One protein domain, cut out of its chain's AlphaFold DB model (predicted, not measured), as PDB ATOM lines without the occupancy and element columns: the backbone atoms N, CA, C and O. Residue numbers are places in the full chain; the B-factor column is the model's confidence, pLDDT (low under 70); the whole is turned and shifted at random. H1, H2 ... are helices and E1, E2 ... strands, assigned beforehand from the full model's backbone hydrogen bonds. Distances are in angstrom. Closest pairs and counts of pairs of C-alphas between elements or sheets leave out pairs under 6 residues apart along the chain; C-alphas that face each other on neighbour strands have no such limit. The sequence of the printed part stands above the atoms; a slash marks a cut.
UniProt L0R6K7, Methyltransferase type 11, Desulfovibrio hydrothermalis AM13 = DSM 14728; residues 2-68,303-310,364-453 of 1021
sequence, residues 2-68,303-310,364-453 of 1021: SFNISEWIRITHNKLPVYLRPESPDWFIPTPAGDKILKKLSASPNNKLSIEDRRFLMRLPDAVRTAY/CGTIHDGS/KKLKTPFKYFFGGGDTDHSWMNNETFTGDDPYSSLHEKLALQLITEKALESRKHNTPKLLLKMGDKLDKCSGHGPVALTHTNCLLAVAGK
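Overview. This is residues 2 to 68, 303 to 310 and 364 to 453 of the 1021 residues of the protein "Methyltransferase type 11" of Desulfovibrio hydrothermalis AM13 = DSM 14728 (UniProt L0R6K7). An elongated body is built round a small twisted sheet, E1 E2 E3 E5, with the long helix H5 slanting over one face and H1 over the other; H2 stands beside H1 at one end. At the other end H3, H4 and the strand pair E4 and E6 form a second part, toward which the first residues of H5 reach. The printed part has 165 residues, with five named helices and six named strands in the order E1 E2 E3 H1 H2 E4 H3 H4 H5 E5 E6; the class is mixed, with under half of the residues in named elements. The larger sheet is antiparallel, the pair E4 and E6 parallel. The whole is compact, with a radius of gyration of the C-alphas of 17.3 A, and spans 52 by 30 by 30 A.

Arrangement. Begin at E1, residues 9 to 13, E2, residues 16 to 20, and E3, residues 27 to 30, a meander, each strand the antiparallel neighbour of the one before. Look for N 11 and O 18, 2.8 A apart, between E1 and E2, and N 19 and O 28, 2.9 A apart, between E2 and E3. E5, residues 422 to 425, is the antiparallel neighbour of E3, with N 29 and O 424 2.8 A apart. H5, residues 396 to 412, is on this sheet at a height of 8.9 A, slantwise to the strands, 54 degrees to E2 on the local plane. The closest C-alphas of H5 and E5 are those of Ala 411 and Leu 423, 5.6 A apart. H1, residues 32 to 43, is on the opposite face at a height of 10.1 A, along the strands, 12 degrees to E3 on the local plane. H2, residues 51 to 59, only just touches H1, with 3 pairs of C-alphas within 8 A, the closest Ile 37 and Asp 53 at 6.9 A; the two are about perpendicular, at 88 degrees, and H1 meets it with residues 34 to 37 alone. Farther along, E4, residues 307 to 310, is the parallel neighbour of E6, residues 440 to 442, with N 308 and O 440 3.0 A apart. H3, residues 371 to 374, is close to but not clearly touching H5, the closest C-alphas being Phe 374 and His 399, 8.0 A apart. H4, residues 379 to 386, touches no helix. Every O i to N i+4 pair is within hydrogen-bond range in H1, H2, H4 and H5; H3 is too short for one.

Along the chain. Find C-alpha 9 at (10.269, -2.301, 50.936), where E1 begins; E1 and E2 each measure 12.9 A. H1 measures 16.7 A and H2 12.5 A. Find C-alpha 396 at (-1.306, 10.339, 56.307); from there H5 runs 24.6 A. E6 ends at C-alpha 442, (4.163, 20.829, 50.265).

Size, cuts and confidence. The C-alphas of Ile 51 and Met 384, 54.2 A apart, are the two farthest apart. Residues 69 to 302 and 311 to 363 are not printed; the gaps are 14.4 A, from C-alpha 68 to 303, and 13.6 A, from 310 to 364. The link from E5 to E6, 14 residues, is long. Mean pLDDT of the printed part is 86.6; residue 2 and residues 414 to 417, 432 to 436 and 448 to 453 are under 70.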
ATOM      1  N   SER A   2      25.902  -4.546  42.147       64.44
ATOM      2  CA  SER A   2      24.656  -5.322  42.176       64.44
ATOM      3  C   SER A   2      23.557  -4.530  42.878       64.44
ATOM      4  O   SER A   2      23.789  -4.031  43.976       64.44
ATOM      5  N   PHE A   3      22.373  -4.450  42.272       85.81
ATOM      6  CA  PHE A   3      21.167  -3.917  42.907       85.81
ATOM      7  C   PHE A   3      20.947  -4.567  44.287       85.81
ATOM      8  O   PHE A   3      20.882  -5.794  44.392       85.81
ATOM      9  N   ASN A   4      20.851  -3.751  45.340       88.25
ATOM     10  CA  ASN A   4      20.684  -4.227  46.709       88.25
ATOM     11  C   ASN A   4      19.206  -4.213  47.116       88.25
ATOM     12  O   ASN A   4      18.659  -3.180  47.491       88.25
ATOM     13  N   ILE A   5      18.558  -5.378  47.072       91.12
ATOM     14  CA  ILE A   5      17.132  -5.510  47.395       91.12
ATOM     15  C   ILE A   5      16.802  -5.196  48.866       91.12
ATOM     16  O   ILE A   5      15.660  -4.852  49.153       91.12
ATOM     17  N   SER A   6      17.765  -5.275  49.794       90.44
ATOM     18  CA  SER A   6      17.506  -5.022  51.225       90.44
ATOM     19  C   SER A   6      17.198  -3.557  51.545       90.44
ATOM     20  O   SER A   6      16.625  -3.267  52.592       90.44
ATOM     21  N   GLU A   7      17.519  -2.642  50.630       91.81
ATOM     22  CA  GLU A   7      17.191  -1.216  50.737       91.81
ATOM     23  C   GLU A   7      15.754  -0.894  50.301       91.81
ATOM     24  O   GLU A   7      15.337   0.260  50.370       91.81
ATOM     25  N   TRP A   8      14.990  -1.890  49.845       94.00
ATOM     26  CA  TRP A   8      13.657  -1.702  49.279       94.00
ATOM     27  C   TRP A   8      12.588  -2.426  50.091       94.00
ATOM     28  O   TRP A   8      12.719  -3.598  50.441       94.00
ATOM     29  N   ILE A   9      11.471  -1.743  50.322       95.50
ATOM     30  CA  ILE A   9      10.269  -2.301  50.936       95.50
ATOM     31  C   ILE A   9       9.275  -2.654  49.837       95.50
ATOM     32  O   ILE A   9       8.935  -1.827  48.993       95.50
ATOM     33  N   ARG A  10       8.780  -3.892  49.870       96.19
ATOM     34  CA  ARG A  10       7.764  -4.384  48.939       96.19
ATOM     35  C   ARG A  10       6.369  -4.256  49.546       96.19
ATOM     36  O   ARG A  10       6.041  -4.972  50.490       96.19
ATOM     37  N   ILE A  11       5.515  -3.449  48.929       96.06
ATOM     38  CA  ILE A  11       4.087  -3.320  49.247       96.06
ATOM     39  C   ILE A  11       3.267  -3.931  48.106       96.06
ATOM     40  O   ILE A  11       3.681  -3.911  46.951       96.06
ATOM     41  N   THR A  12       2.119  -4.544  48.407       95.19
ATOM     42  CA  THR A  12       1.202  -5.050  47.367       95.19
ATOM     43  C   THR A  12      -0.073  -4.228  47.369       95.19
ATOM     44  O   THR A  12      -0.741  -4.160  48.394       95.19
ATOM     45  N   HIS A  13      -0.432  -3.666  46.218       94.69
ATOM     46  CA  HIS A  13      -1.681  -2.931  46.018       94.69
ATOM     47  C   HIS A  13      -2.254  -3.276  44.641       94.69
ATOM     48  O   HIS A  13      -1.495  -3.475  43.698       94.69
ATOM     49  N   ASN A  14      -3.574  -3.457  44.516       89.69
ATOM     50  CA  ASN A  14      -4.222  -3.901  43.265       89.69
ATOM     51  C   ASN A  14      -3.572  -5.142  42.604       89.69
ATOM     52  O   ASN A  14      -3.517  -5.262  41.381       89.69
ATOM     53  N   LYS A  15      -3.077  -6.090  43.418       90.44
ATOM     54  CA  LYS A  15      -2.321  -7.292  42.992       90.44
ATOM     55  C   LYS A  15      -0.984  -6.998  42.286       90.44
ATOM     56  O   LYS A  15      -0.371  -7.928  41.758       90.44
ATOM     57  N   LEU A  16      -0.512  -5.754  42.296       93.00
ATOM     58  CA  LEU A  16       0.794  -5.354  41.784       93.00
ATOM     59  C   LEU A  16       1.798  -5.140  42.931       93.00
ATOM     60  O   LEU A  16       1.421  -4.645  43.996       93.00
ATOM     61  N   PRO A  17       3.070  -5.530  42.740       95.56
ATOM     62  CA  PRO A  17       4.145  -5.234  43.677       95.56
ATOM     63  C   PRO A  17       4.691  -3.821  43.457       95.56
ATOM     64  O   PRO A  17       5.213  -3.522  42.387       95.56
ATOM     65  N   VAL A  18       4.622  -2.982  44.484       97.06
ATOM     66  CA  VAL A  18       5.263  -1.664  44.521       97.06
ATOM     67  C   VAL A  18       6.485  -1.758  45.423       97.06
ATOM     68  O   VAL A  18       6.371  -2.157  46.583       97.06
ATOM     69  N   TYR A  19       7.652  -1.420  44.891       97.44
ATOM     70  CA  TYR A  19       8.893  -1.340  45.653       97.44
ATOM     71  C   TYR A  19       9.197   0.122  45.956       97.44
ATOM     72  O   TYR A  19       9.239   0.934  45.036       97.44
ATOM     73  N   LEU A  20       9.399   0.439  47.234       95.81
ATOM     74  CA  LEU A  20       9.685   1.779  47.754       95.81
ATOM     75  C   LEU A  20      11.024   1.766  48.486       95.81
ATOM     76  O   LEU A  20      11.295   0.831  49.244       95.81
ATOM     77  N   ARG A  21      11.842   2.799  48.304       92.44
ATOM     78  CA  ARG A  21      13.086   2.965  49.060       92.44
ATOM     79  C   ARG A  21      12.824   3.857  50.282       92.44
ATOM     80  O   ARG A  21      12.323   4.954  50.112       92.44
ATOM     81  N   PRO A  22      13.116   3.444  51.526       90.38
ATOM     82  CA  PRO A  22      12.800   4.282  52.691       90.38
ATOM     83  C   PRO A  22      13.642   5.557  52.793       90.38
ATOM     84  O   PRO A  22      13.165   6.582  53.268       90.38
ATOM     85  N   GLU A  23      14.900   5.500  52.352       89.12
ATOM     86  CA  GLU A  23      15.855   6.607  52.492       89.12
ATOM     87  C   GLU A  23      15.917   7.527  51.261       89.12
ATOM     88  O   GLU A  23      16.746   8.434  51.209       89.12
ATOM     89  N   SER A  24      15.028   7.335  50.282       89.31
ATOM     90  CA  SER A  24      14.890   8.210  49.114       89.31
ATOM     91  C   SER A  24      13.490   8.118  48.498       89.31
ATOM     92  O   SER A  24      12.844   7.089  48.623       89.31
ATOM     93  N   PRO A  25      12.996   9.143  47.787       90.00
ATOM     94  CA  PRO A  25      11.661   9.140  47.178       90.00
ATOM     95  C   PRO A  25      11.628   8.323  45.870       90.00
ATOM     96  O   PRO A  25      11.061   8.741  44.865       90.00
ATOM     97  N   ASP A  26      12.279   7.158  45.853       92.31
ATOM     98  CA  ASP A  26      12.358   6.286  44.687       92.31
ATOM     99  C   ASP A  26      11.367   5.126  44.818       92.31
ATOM    100  O   ASP A  26      11.274   4.463  45.857       92.31
ATOM    101  N   TRP A  27      10.660   4.838  43.727       95.62
ATOM    102  CA  TRP A  27       9.773   3.686  43.627       95.62
ATOM    103  C   TRP A  27       9.810   3.050  42.241       95.62
ATOM    104  O   TRP A  27      10.123   3.702  41.241       95.62
ATOM    105  N   PHE A  28       9.475   1.762  42.171       96.06
ATOM    106  CA  PHE A  28       9.260   1.061  40.906       96.06
ATOM    107  C   PHE A  28       8.256  -0.090  41.029       96.06
ATOM    108  O   PHE A  28       8.018  -0.635  42.109       96.06
ATOM    109  N   ILE A  29       7.688  -0.481  39.889       95.75
ATOM    110  CA  ILE A  29       6.809  -1.639  39.723       95.75
ATOM    111  C   ILE A  29       7.416  -2.567  38.664       95.75
ATOM    112  O   ILE A  29       7.482  -2.198  37.488       95.75
ATOM    113  N   PRO A  30       7.839  -3.786  39.035       94.44
ATOM    114  CA  PRO A  30       8.264  -4.800  38.081       94.44
ATOM    115  C   PRO A  30       7.076  -5.599  37.522       94.44
ATOM    116  O   PRO A  30       5.982  -5.629  38.092       94.44
ATOM    117  N   THR A  31       7.307  -6.336  36.437       92.12
ATOM    118  CA  THR A  31       6.378  -7.385  35.992       92.12
ATOM    119  C   THR A  31       6.273  -8.507  37.039       92.12
ATOM    120  O   THR A  31       7.179  -8.681  37.861       92.12
ATOM    121  N   PRO A  32       5.225  -9.357  37.002       91.12
ATOM    122  CA  PRO A  32       5.148 -10.535  37.871       91.12
ATOM    123  C   PRO A  32       6.362 -11.473  37.756       91.12
ATOM    124  O   PRO A  32       6.720 -12.137  38.727       91.12
ATOM    125  N   ALA A  33       7.003 -11.538  36.584       90.56
ATOM    126  CA  ALA A  33       8.245 -12.282  36.389       90.56
ATOM    127  C   ALA A  33       9.431 -11.611  37.106       90.56
ATOM    128  O   ALA A  33      10.176 -12.295  37.808       90.56
ATOM    129  N   GLY A  34       9.555 -10.282  37.019       92.94
ATOM    130  CA  GLY A  34      10.559  -9.513  37.764       92.94
ATOM    131  C   GLY A  34      10.388  -9.617  39.286       92.94
ATOM    132  O   GLY A  34      11.352  -9.870  40.004       92.94
ATOM    133  N   ASP A  35       9.152  -9.538  39.789       94.50
ATOM    134  CA  ASP A  35       8.823  -9.717  41.215       94.50
ATOM    135  C   ASP A  35       9.286 -11.080  41.758       94.50
ATOM    136  O   ASP A  35       9.802 -11.177  42.874       94.50
ATOM    137  N   LYS A  36       9.158 -12.150  40.959       92.62
ATOM    138  CA  LYS A  36       9.656 -13.485  41.333       92.62
ATOM    139  C   LYS A  36      11.175 -13.499  41.504       92.62
ATOM    140  O   LYS A  36      11.660 -14.149  42.430       92.62
ATOM    141  N   ILE A  37      11.921 -12.801  40.646       92.69
ATOM    142  CA  ILE A  37      13.386 -12.697  40.750       92.69
ATOM    143  C   ILE A  37      13.769 -11.944  42.024       92.69
ATOM    144  O   ILE A  37      14.595 -12.425  42.796       92.69
ATOM    145  N   LEU A  38      13.116 -10.811  42.292       94.06
ATOM    146  CA  LEU A  38      13.406  -9.989  43.469       94.06
ATOM    147  C   LEU A  38      13.102 -10.723  44.778       94.06
ATOM    148  O   LEU A  38      13.898 -10.671  45.712       94.06
ATOM    149  N   LYS A  39      12.003 -11.484  44.833       92.94
ATOM    150  CA  LYS A  39      11.693 -12.357  45.977       92.94
ATOM    151  C   LYS A  39      12.753 -13.435  46.194       92.94
ATOM    152  O   LYS A  39      13.158 -13.664  47.330       92.94
ATOM    153  N   LYS A  40      13.223 -14.081  45.119       89.81
ATOM    154  CA  LYS A  40      14.297 -15.086  45.204       89.81
ATOM    155  C   LYS A  40      15.596 -14.480  45.735       89.81
ATOM    156  O   LYS A  40      16.238 -15.102  46.575       89.81
ATOM    157  N   LEU A  41      15.956 -13.280  45.283       88.94
ATOM    158  CA  LEU A  41      17.135 -12.555  45.766       88.94
ATOM    159  C   LEU A  41      17.014 -12.157  47.233       88.94
ATOM    160  O   LEU A  41      17.961 -12.338  47.990       88.94
ATOM    161  N   SER A  42      15.840 -11.675  47.643       88.00
ATOM    162  CA  SER A  42      15.576 -11.328  49.041       88.00
ATOM    163  C   SER A  42      15.668 -12.544  49.967       88.00
ATOM    164  O   SER A  42      16.096 -12.395  51.105       88.00
ATOM    165  N   ALA A  43      15.270 -13.732  49.500       87.19
ATOM    166  CA  ALA A  43      15.338 -14.966  50.283       87.19
ATOM    167  C   ALA A  43      16.734 -15.615  50.277       87.19
ATOM    168  O   ALA A  43      17.097 -16.328  51.209       87.19
ATOM    169  N   SER A  44      17.515 -15.434  49.211       84.56
ATOM    170  CA  SER A  44      18.844 -16.035  49.054       84.56
ATOM    171  C   SER A  44      19.738 -15.133  48.196       84.56
ATOM    172  O   SER A  44      19.756 -15.278  46.972       84.56
ATOM    173  N   PRO A  45      20.521 -14.229  48.816       76.75
ATOM    174  CA  PRO A  45      21.362 -13.271  48.092       76.75
ATOM    175  C   PRO A  45      22.397 -13.912  47.149       76.75
ATOM    176  O   PRO A  45      22.760 -13.320  46.141       76.75
ATOM    177  N   ASN A  46      22.826 -15.149  47.436       73.81
ATOM    178  CA  ASN A  46      23.837 -15.889  46.664       73.81
ATOM    179  C   ASN A  46      23.257 -16.761  45.532       73.81
ATOM    180  O   ASN A  46      23.932 -17.665  45.035       73.81
ATOM    181  N   ASN A  47      21.995 -16.557  45.145       76.06
ATOM    182  CA  ASN A  47      21.358 -17.390  44.129       76.06
ATOM    183  C   ASN A  47      22.019 -17.211  42.745       76.06
ATOM    184  O   ASN A  47      22.390 -16.101  42.359       76.06
ATOM    185  N   LYS A  48      22.152 -18.295  41.966       79.81
ATOM    186  CA  LYS A  48      22.706 -18.220  40.603       79.81
ATOM    187  C   LYS A  48      21.707 -17.511  39.684       79.81
ATOM    188  O   LYS A  48      20.664 -18.065  39.356       79.81
ATOM    189  N   LEU A  49      22.051 -16.296  39.263       82.62
ATOM    190  CA  LEU A  49      21.252 -15.487  38.340       82.62
ATOM    191  C   LEU A  49      21.583 -15.805  36.882       82.62
ATOM    192  O   LEU A  49      22.764 -15.805  36.505       82.62
ATOM    193  N   SER A  50      20.544 -15.996  36.067       83.94
ATOM    194  CA  SER A  50      20.670 -16.062  34.609       83.94
ATOM    195  C   SER A  50      21.086 -14.704  34.022       83.94
ATOM    196  O   SER A  50      21.064 -13.676  34.703       83.94
ATOM    197  N   ILE A  51      21.472 -14.675  32.743       80.31
ATOM    198  CA  ILE A  51      21.802 -13.419  32.044       80.31
ATOM    199  C   ILE A  51      20.576 -12.498  31.972       80.31
ATOM    200  O   ILE A  51      20.706 -11.292  32.172       80.31
ATOM    201  N   GLU A  52      19.384 -13.059  31.749       80.69
ATOM    202  CA  GLU A  52      18.120 -12.310  31.722       80.69
ATOM    203  C   GLU A  52      17.812 -11.688  33.087       80.69
ATOM    204  O   GLU A  52      17.499 -10.499  33.160       80.69
ATOM    205  N   ASP A  53      18.012 -12.443  34.175       86.56
ATOM    206  CA  ASP A  53      17.857 -11.905  35.528       86.56
ATOM    207  C   ASP A  53      18.833 -10.748  35.765       86.56
ATOM    208  O   ASP A  53      18.442  -9.703  36.277       86.56
ATOM    209  N   ARG A  54      20.101 -10.894  35.357       84.94
ATOM    210  CA  ARG A  54      21.117  -9.839  35.510       84.94
ATOM    211  C   ARG A  54      20.771  -8.586  34.707       84.94
ATOM    212  O   ARG A  54      20.908  -7.496  35.251       84.94
ATOM    213  N   ARG A  55      20.292  -8.717  33.464       84.06
ATOM    214  CA  ARG A  55      19.838  -7.576  32.644       84.06
ATOM    215  C   ARG A  55      18.660  -6.855  33.297       84.06
ATOM    216  O   ARG A  55      18.679  -5.630  33.402       84.06
ATOM    217  N   PHE A  56      17.687  -7.605  33.810       89.38
ATOM    218  CA  PHE A  56      16.571  -7.032  34.558       89.38
ATOM    219  C   PHE A  56      17.034  -6.320  35.838       89.38
ATOM    220  O   PHE A  56      16.611  -5.200  36.096       89.38
ATOM    221  N   LEU A  57      17.932  -6.917  36.628       90.44
ATOM    222  CA  LEU A  57      18.455  -6.270  37.837       90.44
ATOM    223  C   LEU A  57      19.286  -5.037  37.534       90.44
ATOM    224  O   LEU A  57      19.247  -4.090  38.313       90.44
ATOM    225  N   MET A  58      20.020  -5.042  36.416       86.38
ATOM    226  CA  MET A  58      20.647  -3.830  35.926       86.38
ATOM    227  C   MET A  58      19.546  -2.798  35.737       86.38
ATOM    228  O   MET A  58      19.604  -1.800  36.415       86.38
ATOM    229  N   ARG A  59      18.474  -3.037  34.983       88.38
ATOM    230  CA  ARG A  59      17.413  -2.040  34.726       88.38
ATOM    231  C   ARG A  59      16.819  -1.312  35.955       88.38
ATOM    232  O   ARG A  59      16.287  -0.210  35.784       88.38
ATOM    233  N   LEU A  60      16.877  -1.897  37.150       91.62
ATOM    234  CA  LEU A  60      16.302  -1.328  38.369       91.62
ATOM    235  C   LEU A  60      17.003  -0.032  38.822       91.62
ATOM    236  O   LEU A  60      18.208   0.128  38.603       91.62
ATOM    237  N   PRO A  61      16.263   0.893  39.467       88.62
ATOM    238  CA  PRO A  61      16.847   2.099  40.040       88.62
ATOM    239  C   PRO A  61      17.825   1.729  41.163       88.62
ATOM    240  O   PRO A  61      17.439   1.157  42.177       88.62
ATOM    241  N   ASP A  62      19.103   2.042  40.973       83.69
ATOM    242  CA  ASP A  62      20.209   1.695  41.875       83.69
ATOM    243  C   ASP A  62      21.105   2.898  42.201       83.69
ATOM    244  O   ASP A  62      22.211   2.738  42.718       83.69
ATOM    245  N   ALA A  63      20.630   4.113  41.915       81.44
ATOM    246  CA  ALA A  63      21.378   5.335  42.163       81.44
ATOM    247  C   ALA A  63      21.754   5.461  43.647       81.44
ATOM    248  O   ALA A  63      20.899   5.432  44.543       81.44
ATOM    249  N   VAL A  64      23.050   5.620  43.908       77.19
ATOM    250  CA  VAL A  64      23.558   5.954  45.238       77.19
ATOM    251  C   VAL A  64      23.292   7.436  45.464       77.19
ATOM    252  O   VAL A  64      23.815   8.277  44.736       77.19
ATOM    253  N   ARG A  65      22.462   7.754  46.456       77.00
ATOM    254  CA  ARG A  65      22.158   9.136  46.830       77.00
ATOM    255  C   ARG A  65      22.972   9.529  48.053       77.00
ATOM    256  O   ARG A  65      23.170   8.724  48.961       77.00
ATOM    257  N   THR A  66      23.423  10.777  48.081       78.88
ATOM    258  CA  THR A  66      23.971  11.382  49.294       78.88
ATOM    259  C   THR A  66      22.891  11.442  50.366       78.88
ATOM    260  O   THR A  66      21.721  11.679  50.062       78.88
ATOM    261  N   ALA A  67      23.278  11.241  51.625       85.00
ATOM    262  CA  ALA A  67      22.345  11.362  52.735       85.00
ATOM    263  C   ALA A  67      21.730  12.767  52.749       85.00
ATOM    264  O   ALA A  67      22.446  13.769  52.741       85.00
ATOM    265  N   TYR A  68      20.401  12.834  52.781       90.50
ATOM    266  CA  TYR A  68      19.672  14.094  52.817       90.50
ATOM    267  C   TYR A  68      20.018  14.874  54.102       90.50
ATOM    268  O   TYR A  68      19.807  14.337  55.197       90.50
ATOM    269  N   CYS A 303      12.795  12.231  39.314       87.56
ATOM    270  CA  CYS A 303      13.479  11.198  40.088       87.56
ATOM    271  C   CYS A 303      14.354  11.818  41.185       87.56
ATOM    272  O   CYS A 303      15.328  12.510  40.892       87.56
ATOM    273  N   GLY A 304      14.054  11.518  42.451       88.12
ATOM    274  CA  GLY A 304      14.826  12.021  43.586       88.12
ATOM    275  C   GLY A 304      14.315  13.261  44.278       88.12
ATOM    276  O   GLY A 304      14.961  13.700  45.226       88.12
ATOM    277  N   THR A 305      13.187  13.804  43.837       90.31
ATOM    278  CA  THR A 305      12.560  14.965  44.471       90.31
ATOM    279  C   THR A 305      12.113  14.632  45.882       90.31
ATOM    280  O   THR A 305      11.158  13.885  46.085       90.31
ATOM    281  N   ILE A 306      12.825  15.186  46.859       92.06
ATOM    282  CA  ILE A 306      12.476  15.078  48.272       92.06
ATOM    283  C   ILE A 306      11.499  16.196  48.606       92.06
ATOM    284  O   ILE A 306      11.830  17.364  48.427       92.06
ATOM    285  N   HIS A 307      10.339  15.828  49.140       93.25
ATOM    286  CA  HIS A 307       9.404  16.740  49.781       93.25
ATOM    287  C   HIS A 307       9.644  16.703  51.294       93.25
ATOM    288  O   HIS A 307       9.686  15.616  51.877       93.25
ATOM    289  N   ASP A 308       9.816  17.860  51.939       93.94
ATOM    290  CA  ASP A 308      10.081  17.952  53.383       93.94
ATOM    291  C   ASP A 308       9.322  19.117  54.043       93.94
ATOM    292  O   ASP A 308       9.734  20.277  53.988       93.94
ATOM    293  N   GLY A 309       8.214  18.784  54.710       91.94
ATOM    294  CA  GLY A 309       7.238  19.713  55.280       91.94
ATOM    295  C   GLY A 309       6.644  20.693  54.264       91.94
ATOM    296  O   GLY A 309       6.758  20.497  53.056       91.94
ATOM    297  N   SER A 310       5.999  21.748  54.768       90.31
ATOM    298  CA  SER A 310       5.235  22.694  53.948       90.31
ATOM    299  C   SER A 310       5.940  24.033  53.692       90.31
ATOM    300  O   SER A 310       6.963  24.336  54.317       90.31
ATOM    301  N   LYS A 364      12.732  13.847  57.876       93.38
ATOM    302  CA  LYS A 364      13.923  12.977  57.781       93.38
ATOM    303  C   LYS A 364      13.959  11.858  58.830       93.38
ATOM    304  O   LYS A 364      14.382  10.740  58.534       93.38
ATOM    305  N   LYS A 365      13.512  12.157  60.058       91.25
ATOM    306  CA  LYS A 365      13.518  11.231  61.207       91.25
ATOM    307  C   LYS A 365      12.317  10.276  61.249       91.25
ATOM    308  O   LYS A 365      12.288   9.391  62.104       91.25
ATOM    309  N   LEU A 366      11.331  10.450  60.368       92.81
ATOM    310  CA  LEU A 366      10.171   9.568  60.300       92.81
ATOM    311  C   LEU A 366      10.576   8.184  59.779       92.81
ATOM    312  O   LEU A 366      11.550   8.026  59.040       92.81
ATOM    313  N   LYS A 367       9.816   7.166  60.190       91.44
ATOM    314  CA  LYS A 367      10.071   5.758  59.841       91.44
ATOM    315  C   LYS A 367       9.232   5.255  58.662       91.44
ATOM    316  O   LYS A 367       9.500   4.166  58.168       91.44
ATOM    317  N   THR A 368       8.215   6.007  58.232       91.25
ATOM    318  CA  THR A 368       7.391   5.627  57.071       91.25
ATOM    319  C   THR A 368       8.221   5.702  55.781       91.25
ATOM    320  O   THR A 368       8.973   6.667  55.608       91.25
ATOM    321  N   PRO A 369       8.085   4.733  54.851       92.69
ATOM    322  CA  PRO A 369       8.718   4.815  53.536       92.69
ATOM    323  C   PRO A 369       8.167   5.962  52.676       92.69
ATOM    324  O   PRO A 369       8.761   6.284  51.653       92.69
ATOM    325  N   PHE A 370       7.059   6.596  53.079       94.44
ATOM    326  CA  PHE A 370       6.452   7.700  52.340       94.44
ATOM    327  C   PHE A 370       6.951   9.095  52.754       94.44
ATOM    328  O   PHE A 370       6.527  10.097  52.177       94.44
ATOM    329  N   LYS A 371       7.866   9.183  53.734       93.19
ATOM    330  CA  LYS A 371       8.267  10.450  54.377       93.19
ATOM    331  C   LYS A 371       8.698  11.538  53.389       93.19
ATOM    332  O   LYS A 371       8.274  12.677  53.539       93.19
ATOM    333  N   TYR A 372       9.463  11.171  52.360       93.81
ATOM    334  CA  TYR A 372       9.991  12.101  51.357       93.81
ATOM    335  C   TYR A 372       9.055  12.356  50.169       93.81
ATOM    336  O   TYR A 372       9.388  13.168  49.312       93.81
ATOM    337  N   PHE A 373       7.898  11.690  50.099       92.31
ATOM    338  CA  PHE A 373       6.862  12.034  49.122       92.31
ATOM    339  C   PHE A 373       5.936  13.113  49.671       92.31
ATOM    340  O   PHE A 373       5.607  14.040  48.954       92.31
ATOM    341  N   PHE A 374       5.551  13.012  50.946       92.31
ATOM    342  CA  PHE A 374       4.535  13.890  51.541       92.31
ATOM    343  C   PHE A 374       5.084  14.876  52.573       92.31
ATOM    344  O   PHE A 374       4.311  15.525  53.271       92.31
ATOM    345  N   GLY A 375       6.405  14.948  52.755       91.75
ATOM    346  CA  GLY A 375       7.019  15.867  53.713       91.75
ATOM    347  C   GLY A 375       6.629  15.630  55.174       91.75
ATOM    348  O   GLY A 375       6.778  16.523  56.006       91.75
ATOM    349  N   GLY A 376       6.152  14.425  55.502       90.50
ATOM    350  CA  GLY A 376       5.627  14.082  56.825       90.50
ATOM    351  C   GLY A 376       4.171  14.488  57.077       90.50
ATOM    352  O   GLY A 376       3.768  14.494  58.237       90.50
ATOM    353  N   GLY A 377       3.398  14.787  56.027       91.69
ATOM    354  CA  GLY A 377       1.966  15.090  56.108       91.69
ATOM    355  C   GLY A 377       1.664  16.585  56.226       91.69
ATOM    356  O   GLY A 377       2.558  17.431  56.141       91.69
ATOM    357  N   ASP A 378       0.388  16.913  56.419       93.38
ATOM    358  CA  ASP A 378      -0.068  18.289  56.590       93.38
ATOM    359  C   ASP A 378       0.401  18.872  57.936       93.38
ATOM    360  O   ASP A 378       0.227  18.288  59.014       93.38
ATOM    361  N   THR A 379       1.033  20.047  57.869       93.38
ATOM    362  CA  THR A 379       1.599  20.731  59.040       93.38
ATOM    363  C   THR A 379       0.517  21.209  60.007       93.38
ATOM    364  O   THR A 379       0.720  21.142  61.221       93.38
ATOM    365  N   ASP A 380      -0.632  21.653  59.497       94.19
ATOM    366  CA  ASP A 380      -1.718  22.170  60.324       94.19
ATOM    367  C   ASP A 380      -2.412  21.025  61.055       94.19
ATOM    368  O   ASP A 380      -2.615  21.100  62.267       94.19
ATOM    369  N   HIS A 381      -2.720  19.927  60.364       94.69
ATOM    370  CA  HIS A 381      -3.296  18.748  61.006       94.69
ATOM    371  C   HIS A 381      -2.343  18.109  62.013       94.69
ATOM    372  O   HIS A 381      -2.796  17.742  63.097       94.69
ATOM    373  N   SER A 382      -1.041  18.035  61.710       95.38
ATOM    374  CA  SER A 382      -0.034  17.569  62.678       95.38
ATOM    375  C   SER A 382      -0.071  18.405  63.960       95.38
ATOM    376  O   SER A 382      -0.089  17.861  65.069       95.38
ATOM    377  N   TRP A 383      -0.169  19.733  63.818       95.50
ATOM    378  CA  TRP A 383      -0.217  20.633  64.965       95.50
ATOM    379  C   TRP A 383      -1.499  20.455  65.778       95.50
ATOM    380  O   TRP A 383      -1.445  20.368  67.003       95.50
ATOM    381  N   MET A 384      -2.654  20.371  65.118       93.19
ATOM    382  CA  MET A 384      -3.940  20.201  65.805       93.19
ATOM    383  C   MET A 384      -4.051  18.847  66.513       93.19
ATOM    384  O   MET A 384      -4.752  18.742  67.516       93.19
ATOM    385  N   ASN A 385      -3.384  17.817  65.992       93.56
ATOM    386  CA  ASN A 385      -3.441  16.471  66.546       93.56
ATOM    387  C   ASN A 385      -2.474  16.279  67.727       93.56
ATOM    388  O   ASN A 385      -2.847  15.644  68.711       93.56
ATOM    389  N   ASN A 386      -1.246  16.814  67.648       94.81
ATOM    390  CA  ASN A 386      -0.206  16.529  68.648       94.81
ATOM    391  C   ASN A 386       0.777  17.691  68.929       94.81
ATOM    392  O   ASN A 386       1.835  17.481  69.515       94.81
ATOM    393  N   GLU A 387       0.468  18.920  68.503       95.19
ATOM    394  CA  GLU A 387       1.341  20.105  68.632       95.19
ATOM    395  C   GLU A 387       2.758  19.914  68.042       95.19
ATOM    396  O   GLU A 387       3.746  20.517  68.488       95.19
ATOM    397  N   THR A 388       2.869  19.080  67.007       94.38
ATOM    398  CA  THR A 388       4.078  18.909  66.194       94.38
ATOM    399  C   THR A 388       3.861  19.484  64.794       94.38
ATOM    400  O   THR A 388       2.737  19.690  64.355       94.38
ATOM    401  N   PHE A 389       4.941  19.779  64.070       94.19
ATOM    402  CA  PHE A 389       4.850  20.331  62.710       94.19
ATOM    403  C   PHE A 389       4.999  19.275  61.601       94.19
ATOM    404  O   PHE A 389       4.940  19.618  60.425       94.19
ATOM    405  N   THR A 390       5.277  18.016  61.946       93.06
ATOM    406  CA  THR A 390       5.519  16.939  60.975       93.06
ATOM    407  C   THR A 390       5.293  15.580  61.636       93.06
ATOM    408  O   THR A 390       5.698  15.380  62.780       93.06
ATOM    409  N   GLY A 391       4.693  14.641  60.905       93.06
ATOM    410  CA  GLY A 391       4.569  13.234  61.290       93.06
ATOM    411  C   GLY A 391       3.306  12.845  62.058       93.06
ATOM    412  O   GLY A 391       3.092  11.648  62.230       93.06
ATOM    413  N   ASP A 392       2.474  13.802  62.482       95.50
ATOM    414  CA  ASP A 392       1.263  13.545  63.280       95.50
ATOM    415  C   ASP A 392      -0.042  13.861  62.522       95.50
ATOM    416  O   ASP A 392      -1.101  13.991  63.138       95.50
ATOM    417  N   ASP A 393       0.008  13.974  61.191       95.12
ATOM    418  CA  ASP A 393      -1.178  14.150  60.347       95.12
ATOM    419  C   ASP A 393      -2.060  12.875  60.372       95.12
ATOM    420  O   ASP A 393      -1.632  11.819  59.878       95.12
ATOM    421  N   PRO A 394      -3.304  12.943  60.899       94.81
ATOM    422  CA  PRO A 394      -4.222  11.809  60.987       94.81
ATOM    423  C   PRO A 394      -4.696  11.296  59.618       94.81
ATOM    424  O   PRO A 394      -5.233  10.189  59.543       94.81
ATOM    425  N   TYR A 395      -4.493  12.054  58.537       95.50
ATOM    426  CA  TYR A 395      -4.844  11.671  57.171       95.50
ATOM    427  C   TYR A 395      -3.670  11.071  56.386       95.50
ATOM    428  O   TYR A 395      -3.865  10.671  55.240       95.50
ATOM    429  N   SER A 396      -2.489  10.895  56.992       94.00
ATOM    430  CA  SER A 396      -1.306  10.339  56.307       94.00
ATOM    431  C   SER A 396      -1.603   9.021  55.572       94.00
ATOM    432  O   SER A 396      -1.225   8.837  54.415       94.00
ATOM    433  N   SER A 397      -2.357   8.106  56.195       95.12
ATOM    434  CA  SER A 397      -2.698   6.810  55.591       95.12
ATOM    435  C   SER A 397      -3.622   6.920  54.370       95.12
ATOM    436  O   SER A 397      -3.610   6.032  53.512       95.12
ATOM    437  N   LEU A 398      -4.410   8.000  54.259       96.44
ATOM    438  CA  LEU A 398      -5.205   8.305  53.068       96.44
ATOM    439  C   LEU A 398      -4.284   8.651  51.896       96.44
ATOM    440  O   LEU A 398      -4.470   8.100  50.810       96.44
ATOM    441  N   HIS A 399      -3.287   9.517  52.112       94.81
ATOM    442  CA  HIS A 399      -2.333   9.912  51.067       94.81
ATOM    443  C   HIS A 399      -1.486   8.725  50.607       94.81
ATOM    444  O   HIS A 399      -1.359   8.504  49.405       94.81
ATOM    445  N   GLU A 400      -0.986   7.905  51.537       95.25
ATOM    446  CA  GLU A 400      -0.215   6.692  51.220       95.25
ATOM    447  C   GLU A 400      -1.023   5.706  50.357       95.25
ATOM    448  O   GLU A 400      -0.538   5.207  49.336       95.25
ATOM    449  N   LYS A 401      -2.289   5.452  50.719       96.00
ATOM    450  CA  LYS A 401      -3.188   4.585  49.936       96.00
ATOM    451  C   LYS A 401      -3.514   5.177  48.571       96.00
ATOM    452  O   LYS A 401      -3.517   4.444  47.582       96.00
ATOM    453  N   LEU A 402      -3.774   6.482  48.503       97.00
ATOM    454  CA  LEU A 402      -4.046   7.170  47.243       97.00
ATOM    455  C   LEU A 402      -2.826   7.136  46.314       97.00
ATOM    456  O   LEU A 402      -2.982   6.851  45.131       97.00
ATOM    457  N   ALA A 403      -1.615   7.321  46.841       96.31
ATOM    458  CA  ALA A 403      -0.388   7.170  46.067       96.31
ATOM    459  C   ALA A 403      -0.247   5.763  45.483       96.31
ATOM    460  O   ALA A 403      -0.069   5.613  44.276       96.31
ATOM    461  N   LEU A 404      -0.390   4.720  46.306       97.12
ATOM    462  CA  LEU A 404      -0.343   3.336  45.823       97.12
ATOM    463  C   LEU A 404      -1.415   3.067  44.756       97.12
ATOM    464  O   LEU A 404      -1.139   2.389  43.762       97.12
ATOM    465  N   GLN A 405      -2.621   3.617  44.922       96.62
ATOM    466  CA  GLN A 405      -3.674   3.530  43.914       96.62
ATOM    467  C   GLN A 405      -3.234   4.159  42.591       96.62
ATOM    468  O   GLN A 405      -3.248   3.473  41.575       96.62
ATOM    469  N   LEU A 406      -2.786   5.415  42.607       95.12
ATOM    470  CA  LEU A 406      -2.404   6.162  41.407       95.12
ATOM    471  C   LEU A 406      -1.210   5.530  40.679       95.12
ATOM    472  O   LEU A 406      -1.236   5.377  39.457       95.12
ATOM    473  N   ILE A 407      -0.186   5.098  41.422       95.44
ATOM    474  CA  ILE A 407       0.981   4.403  40.866       95.44
ATOM    475  C   ILE A 407       0.544   3.095  40.180       95.44
ATOM    476  O   ILE A 407       0.962   2.804  39.056       95.44
ATOM    477  N   THR A 408      -0.297   2.289  40.837       94.81
ATOM    478  CA  THR A 408      -0.711   0.984  40.289       94.81
ATOM    479  C   THR A 408      -1.702   1.098  39.138       94.81
ATOM    480  O   THR A 408      -1.567   0.336  38.183       94.81
ATOM    481  N   GLU A 409      -2.646   2.044  39.178       92.44
ATOM    482  CA  GLU A 409      -3.528   2.366  38.050       92.44
ATOM    483  C   GLU A 409      -2.699   2.677  36.807       92.44
ATOM    484  O   GLU A 409      -2.892   2.053  35.762       92.44
ATOM    485  N   LYS A 410      -1.691   3.548  36.950       90.06
ATOM    486  CA  LYS A 410      -0.852   3.929  35.818       90.06
ATOM    487  C   LYS A 410      -0.004   2.772  35.288       90.06
ATOM    488  O   LYS A 410       0.180   2.644  34.082       90.06
ATOM    489  N   ALA A 411       0.494   1.896  36.159       89.25
ATOM    490  CA  ALA A 411       1.257   0.723  35.731       89.25
ATOM    491  C   ALA A 411       0.402  -0.347  35.021       89.25
ATOM    492  O   ALA A 411       0.937  -1.114  34.217       89.25
ATOM    493  N   LEU A 412      -0.908  -0.420  35.295       83.62
ATOM    494  CA  LEU A 412      -1.813  -1.375  34.640       83.62
ATOM    495  C   LEU A 412      -2.012  -1.077  33.149       83.62
ATOM    496  O   LEU A 412      -2.196  -2.019  32.378       83.62
ATOM    497  N   GLU A 413      -1.902   0.186  32.734       74.31
ATOM    498  CA  GLU A 413      -1.937   0.586  31.319       74.31
ATOM    499  C   GLU A 413      -0.791  -0.056  30.504       74.31
ATOM    500  O   GLU A 413      -0.936  -0.315  29.311       74.31
ATOM    501  N   SER A 414       0.322  -0.403  31.162       65.75
ATOM    502  CA  SER A 414       1.569  -0.887  30.546       65.75
ATOM    503  C   SER A 414       1.769  -2.414  30.620       65.75
ATOM    504  O   SER A 414       2.864  -2.918  30.373       65.75
ATOM    505  N   ARG A 415       0.749  -3.202  30.998       61.47
ATOM    506  CA  ARG A 415       0.893  -4.607  31.461       61.47
ATOM    507  C   ARG A 415       1.177  -5.677  30.382       61.47
ATOM    508  O   ARG A 415       0.887  -6.853  30.594       61.47
ATOM    509  N   LYS A 416       1.750  -5.336  29.229       62.06
ATOM    510  CA  LYS A 416       1.849  -6.259  28.077       62.06
ATOM    511  C   LYS A 416       3.001  -7.282  28.138       62.06
ATOM    512  O   LYS A 416       3.187  -8.035  27.186       62.06
ATOM    513  N   HIS A 417       3.776  -7.357  29.225       66.44
ATOM    514  CA  HIS A 417       5.008  -8.162  29.263       66.44
ATOM    515  C   HIS A 417       4.946  -9.381  30.193       66.44
ATOM    516  O   HIS A 417       4.675  -9.263  31.388       66.44
ATOM    517  N   ASN A 418       5.317 -10.543  29.643       72.31
ATOM    518  CA  ASN A 418       5.454 -11.806  30.379       72.31
ATOM    519  C   ASN A 418       6.889 -12.081  30.869       72.31
ATOM    520  O   ASN A 418       7.100 -12.998  31.664       72.31
ATOM    521  N   THR A 419       7.873 -11.295  30.423       82.62
ATOM    522  CA  THR A 419       9.286 -11.414  30.816       82.62
ATOM    523  C   THR A 419       9.633 -10.478  31.983       82.62
ATOM    524  O   THR A 419       8.858  -9.569  32.304       82.62
ATOM    525  N   PRO A 420      10.776 -10.680  32.663       88.31
ATOM    526  CA  PRO A 420      11.258  -9.761  33.694       88.31
ATOM    527  C   PRO A 420      11.577  -8.369  33.124       88.31
ATOM    528  O   PRO A 420      12.577  -8.190  32.438       88.31
ATOM    529  N   LYS A 421      10.715  -7.385  33.395       89.62
ATOM    530  CA  LYS A 421      10.835  -5.987  32.938       89.62
ATOM    531  C   LYS A 421      10.289  -5.032  34.007       89.62
ATOM    532  O   LYS A 421       9.649  -5.486  34.964       89.62
ATOM    533  N   LEU A 422      10.511  -3.726  33.852       91.75
ATOM    534  CA  LEU A 422       9.771  -2.710  34.604       91.75
ATOM    535  C   LEU A 422       8.454  -2.378  33.896       91.75
ATOM    536  O   LEU A 422       8.420  -2.209  32.681       91.75
ATOM    537  N   LEU A 423       7.373  -2.281  34.669       91.25
ATOM    538  CA  LEU A 423       6.110  -1.707  34.203       91.25
ATOM    539  C   LEU A 423       6.143  -0.180  34.303       91.25
ATOM    540  O   LEU A 423       5.659   0.507  33.407       91.25
ATOM    541  N   LEU A 424       6.698   0.334  35.405       92.88
ATOM    542  CA  LEU A 424       6.803   1.762  35.693       92.88
ATOM    543  C   LEU A 424       7.848   2.011  36.791       92.88
ATOM    544  O   LEU A 424       8.020   1.171  37.675       92.88
ATOM    545  N   LYS A 425       8.516   3.165  36.775       93.56
ATOM    546  CA  LYS A 425       9.311   3.669  37.907       93.56
ATOM    547  C   LYS A 425       9.194   5.189  38.045       93.56
ATOM    548  O   LYS A 425       8.787   5.862  37.097       93.56
ATOM    549  N   MET A 426       9.604   5.713  39.199       92.06
ATOM    550  CA  MET A 426       9.745   7.151  39.458       92.06
ATOM    551  C   MET A 426      10.506   7.843  38.309       92.06
ATOM    552  O   MET A 426      11.543   7.350  37.842       92.06
ATOM    553  N   GLY A 427       9.978   8.975  37.838       88.94
ATOM    554  CA  GLY A 427      10.551   9.776  36.751       88.94
ATOM    555  C   GLY A 427      10.317   9.256  35.323       88.94
ATOM    556  O   GLY A 427      10.661   9.963  34.379       88.94
ATOM    557  N   ASP A 428       9.734   8.063  35.129       90.69
ATOM    558  CA  ASP A 428       9.290   7.625  33.788       90.69
ATOM    559  C   ASP A 428       8.089   8.452  33.304       90.69
ATOM    560  O   ASP A 428       7.935   8.698  32.106       90.69
ATOM    561  N   LYS A 429       7.256   8.866  34.263       88.94
ATOM    562  CA  LYS A 429       6.167   9.812  34.089       88.94
ATOM    563  C   LYS A 429       6.352  10.976  35.050       88.94
ATOM    564  O   LYS A 429       6.626  10.750  36.229       88.94
ATOM    565  N   LEU A 430       6.175  12.175  34.519       86.44
ATOM    566  CA  LEU A 430       6.152  13.434  35.231       86.44
ATOM    567  C   LEU A 430       4.727  13.987  35.202       86.44
ATOM    568  O   LEU A 430       4.060  13.919  34.166       86.44
ATOM    569  N   ASP A 431       4.256  14.498  36.332       79.88
ATOM    570  CA  ASP A 431       3.042  15.318  36.388       79.88
ATOM    571  C   ASP A 431       3.408  16.798  36.595       79.88
ATOM    572  O   ASP A 431       4.592  17.136  36.643       79.88
ATOM    573  N   LYS A 432       2.411  17.686  36.679       65.25
ATOM    574  CA  LYS A 432       2.567  19.135  36.885       65.25
ATOM    575  C   LYS A 432       3.330  19.428  38.182       65.25
ATOM    576  O   LYS A 432       2.746  19.589  39.250       65.25
ATOM    577  N   CYS A 433       4.646  19.473  38.081       52.34
ATOM    578  CA  CYS A 433       5.572  19.768  39.158       52.34
ATOM    579  C   CYS A 433       6.434  20.933  38.668       52.34
ATOM    580  O   CYS A 433       7.137  20.805  37.668       52.34
ATOM    581  N   SER A 434       6.287  22.090  39.313       51.91
ATOM    582  CA  SER A 434       7.115  23.273  39.063       51.91
ATOM    583  C   SER A 434       8.502  23.093  39.672       51.91
ATOM    584  O   SER A 434       8.666  22.303  40.601       51.91
ATOM    585  N   GLY A 435       9.490  23.863  39.227       57.44
ATOM    586  CA  GLY A 435      10.831  23.774  39.777       57.44
ATOM    587  C   GLY A 435      10.889  24.054  41.284       57.44
ATOM    588  O   GLY A 435      10.459  25.102  41.761       57.44
ATOM    589  N   HIS A 436      11.431  23.102  42.044       62.88
ATOM    590  CA  HIS A 436      11.497  23.131  43.512       62.88
ATOM    591  C   HIS A 436      12.923  23.317  44.059       62.88
ATOM    592  O   HIS A 436      13.135  23.328  45.270       62.88
ATOM    593  N   GLY A 437      13.932  23.437  43.191       73.25
ATOM    594  CA  GLY A 437      15.329  23.440  43.624       73.25
ATOM    595  C   GLY A 437      15.717  22.131  44.347       73.25
ATOM    596  O   GLY A 437      15.238  21.054  43.976       73.25
ATOM    597  N   PRO A 438      16.601  22.175  45.365       80.25
ATOM    598  CA  PRO A 438      17.166  20.969  45.983       80.25
ATOM    599  C   PRO A 438      16.192  20.195  46.893       80.25
ATOM    600  O   PRO A 438      16.433  19.020  47.173       80.25
ATOM    601  N   VAL A 439      15.115  20.828  47.371       89.38
ATOM    602  CA  VAL A 439      14.070  20.214  48.206       89.38
ATOM    603  C   VAL A 439      12.727  20.890  47.940       89.38
ATOM    604  O   VAL A 439      12.636  22.112  47.943       89.38
ATOM    605  N   ALA A 440      11.684  20.090  47.744       89.81
ATOM    606  CA  ALA A 440      10.322  20.560  47.550       89.81
ATOM    607  C   ALA A 440       9.587  20.743  48.884       89.81
ATOM    608  O   ALA A 440       9.783  19.992  49.845       89.81
ATOM    609  N   LEU A 441       8.707  21.739  48.925       88.56
ATOM    610  CA  LEU A 441       7.804  21.999  50.040       88.56
ATOM    611  C   LEU A 441       6.371  21.692  49.606       88.56
ATOM    612  O   LEU A 441       5.982  21.985  48.477       88.56
ATOM    613  N   THR A 442       5.586  21.099  50.500       87.56
ATOM    614  CA  THR A 442       4.163  20.829  50.265       87.56
ATOM    615  C   THR A 442       3.301  22.055  50.582       87.56
ATOM    616  O   THR A 442       3.725  22.979  51.280       87.56
ATOM    617  N   HIS A 443       2.062  22.072  50.092       82.75
ATOM    618  CA  HIS A 443       1.061  23.060  50.501       82.75
ATOM    619  C   HIS A 443       0.180  22.518  51.629       82.75
ATOM    620  O   HIS A 443      -0.040  21.312  51.738       82.75
ATOM    621  N   THR A 444      -0.338  23.424  52.458       80.81
ATOM    622  CA  THR A 444      -1.309  23.104  53.511       80.81
ATOM    623  C   THR A 444      -2.707  22.855  52.939       80.81
ATOM    624  O   THR A 444      -3.097  23.458  51.938       80.81
ATOM    625  N   ASN A 445      -3.506  22.045  53.632       82.44
ATOM    626  CA  ASN A 445      -4.844  21.588  53.241       82.44
ATOM    627  C   ASN A 445      -5.843  22.690  52.816       82.44
ATOM    628  O   ASN A 445      -6.785  22.392  52.089       82.44
ATOM    629  N   CYS A 446      -5.693  23.949  53.239       71.81
ATOM    630  CA  CYS A 446      -6.652  25.021  52.923       71.81
ATOM    631  C   CYS A 446      -6.666  25.463  51.449       71.81
ATOM    632  O   CYS A 446      -7.691  25.949  50.970       71.81
ATOM    633  N   LEU A 447      -5.557  25.309  50.724       71.31
ATOM    634  CA  LEU A 447      -5.459  25.678  49.309       71.31
ATOM    635  C   LEU A 447      -4.351  24.856  48.661       71.31
ATOM    636  O   LEU A 447      -3.168  25.140  48.821       71.31
ATOM    637  N   LEU A 448      -4.766  23.814  47.945       63.84
ATOM    638  CA  LEU A 448      -3.859  22.930  47.216       63.84
ATOM    639  C   LEU A 448      -3.654  23.378  45.763       63.84
ATOM    640  O   LEU A 448      -2.645  23.024  45.160       63.84
ATOM    641  N   ALA A 449      -4.584  24.166  45.212       53.28
ATOM    642  CA  ALA A 449      -4.531  24.653  43.841       53.28
ATOM    643  C   ALA A 449      -4.695  26.178  43.779       53.28
ATOM    644  O   ALA A 449      -5.798  26.713  43.886       53.28
ATOM    645  N   VAL A 450      -3.592  26.874  43.514       48.06
ATOM    646  CA  VAL A 450      -3.628  28.069  42.668       48.06
ATOM    647  C   VAL A 450      -2.773  27.738  41.460       48.06
ATOM    648  O   VAL A 450      -1.584  27.489  41.619       48.06
ATOM    649  N   ALA A 451      -3.425  27.622  40.301       36.28
ATOM    650  CA  ALA A 451      -2.888  27.244  38.994       36.28
ATOM    651  C   ALA A 451      -1.346  27.221  38.901       36.28
ATOM    652  O   ALA A 451      -0.711  28.207  38.531       36.28
ATOM    653  N   GLY A 452      -0.744  26.070  39.210       42.38
ATOM    654  CA  GLY A 452       0.634  25.796  38.822       42.38
ATOM    655  C   GLY A 452       0.717  25.711  37.300       42.38
ATOM    656  O   GLY A 452      -0.183  25.163  36.653       42.38
ATOM    657  N   LYS A 453       1.783  26.263  36.712       41.97
ATOM    658  CA  LYS A 453       2.048  26.093  35.282       41.97
ATOM    659  C   LYS A 453       2.249  24.603  34.992       41.97
ATOM    660  O   LYS A 453       2.998  23.922  35.684       41.97
TER     661      LYS A 453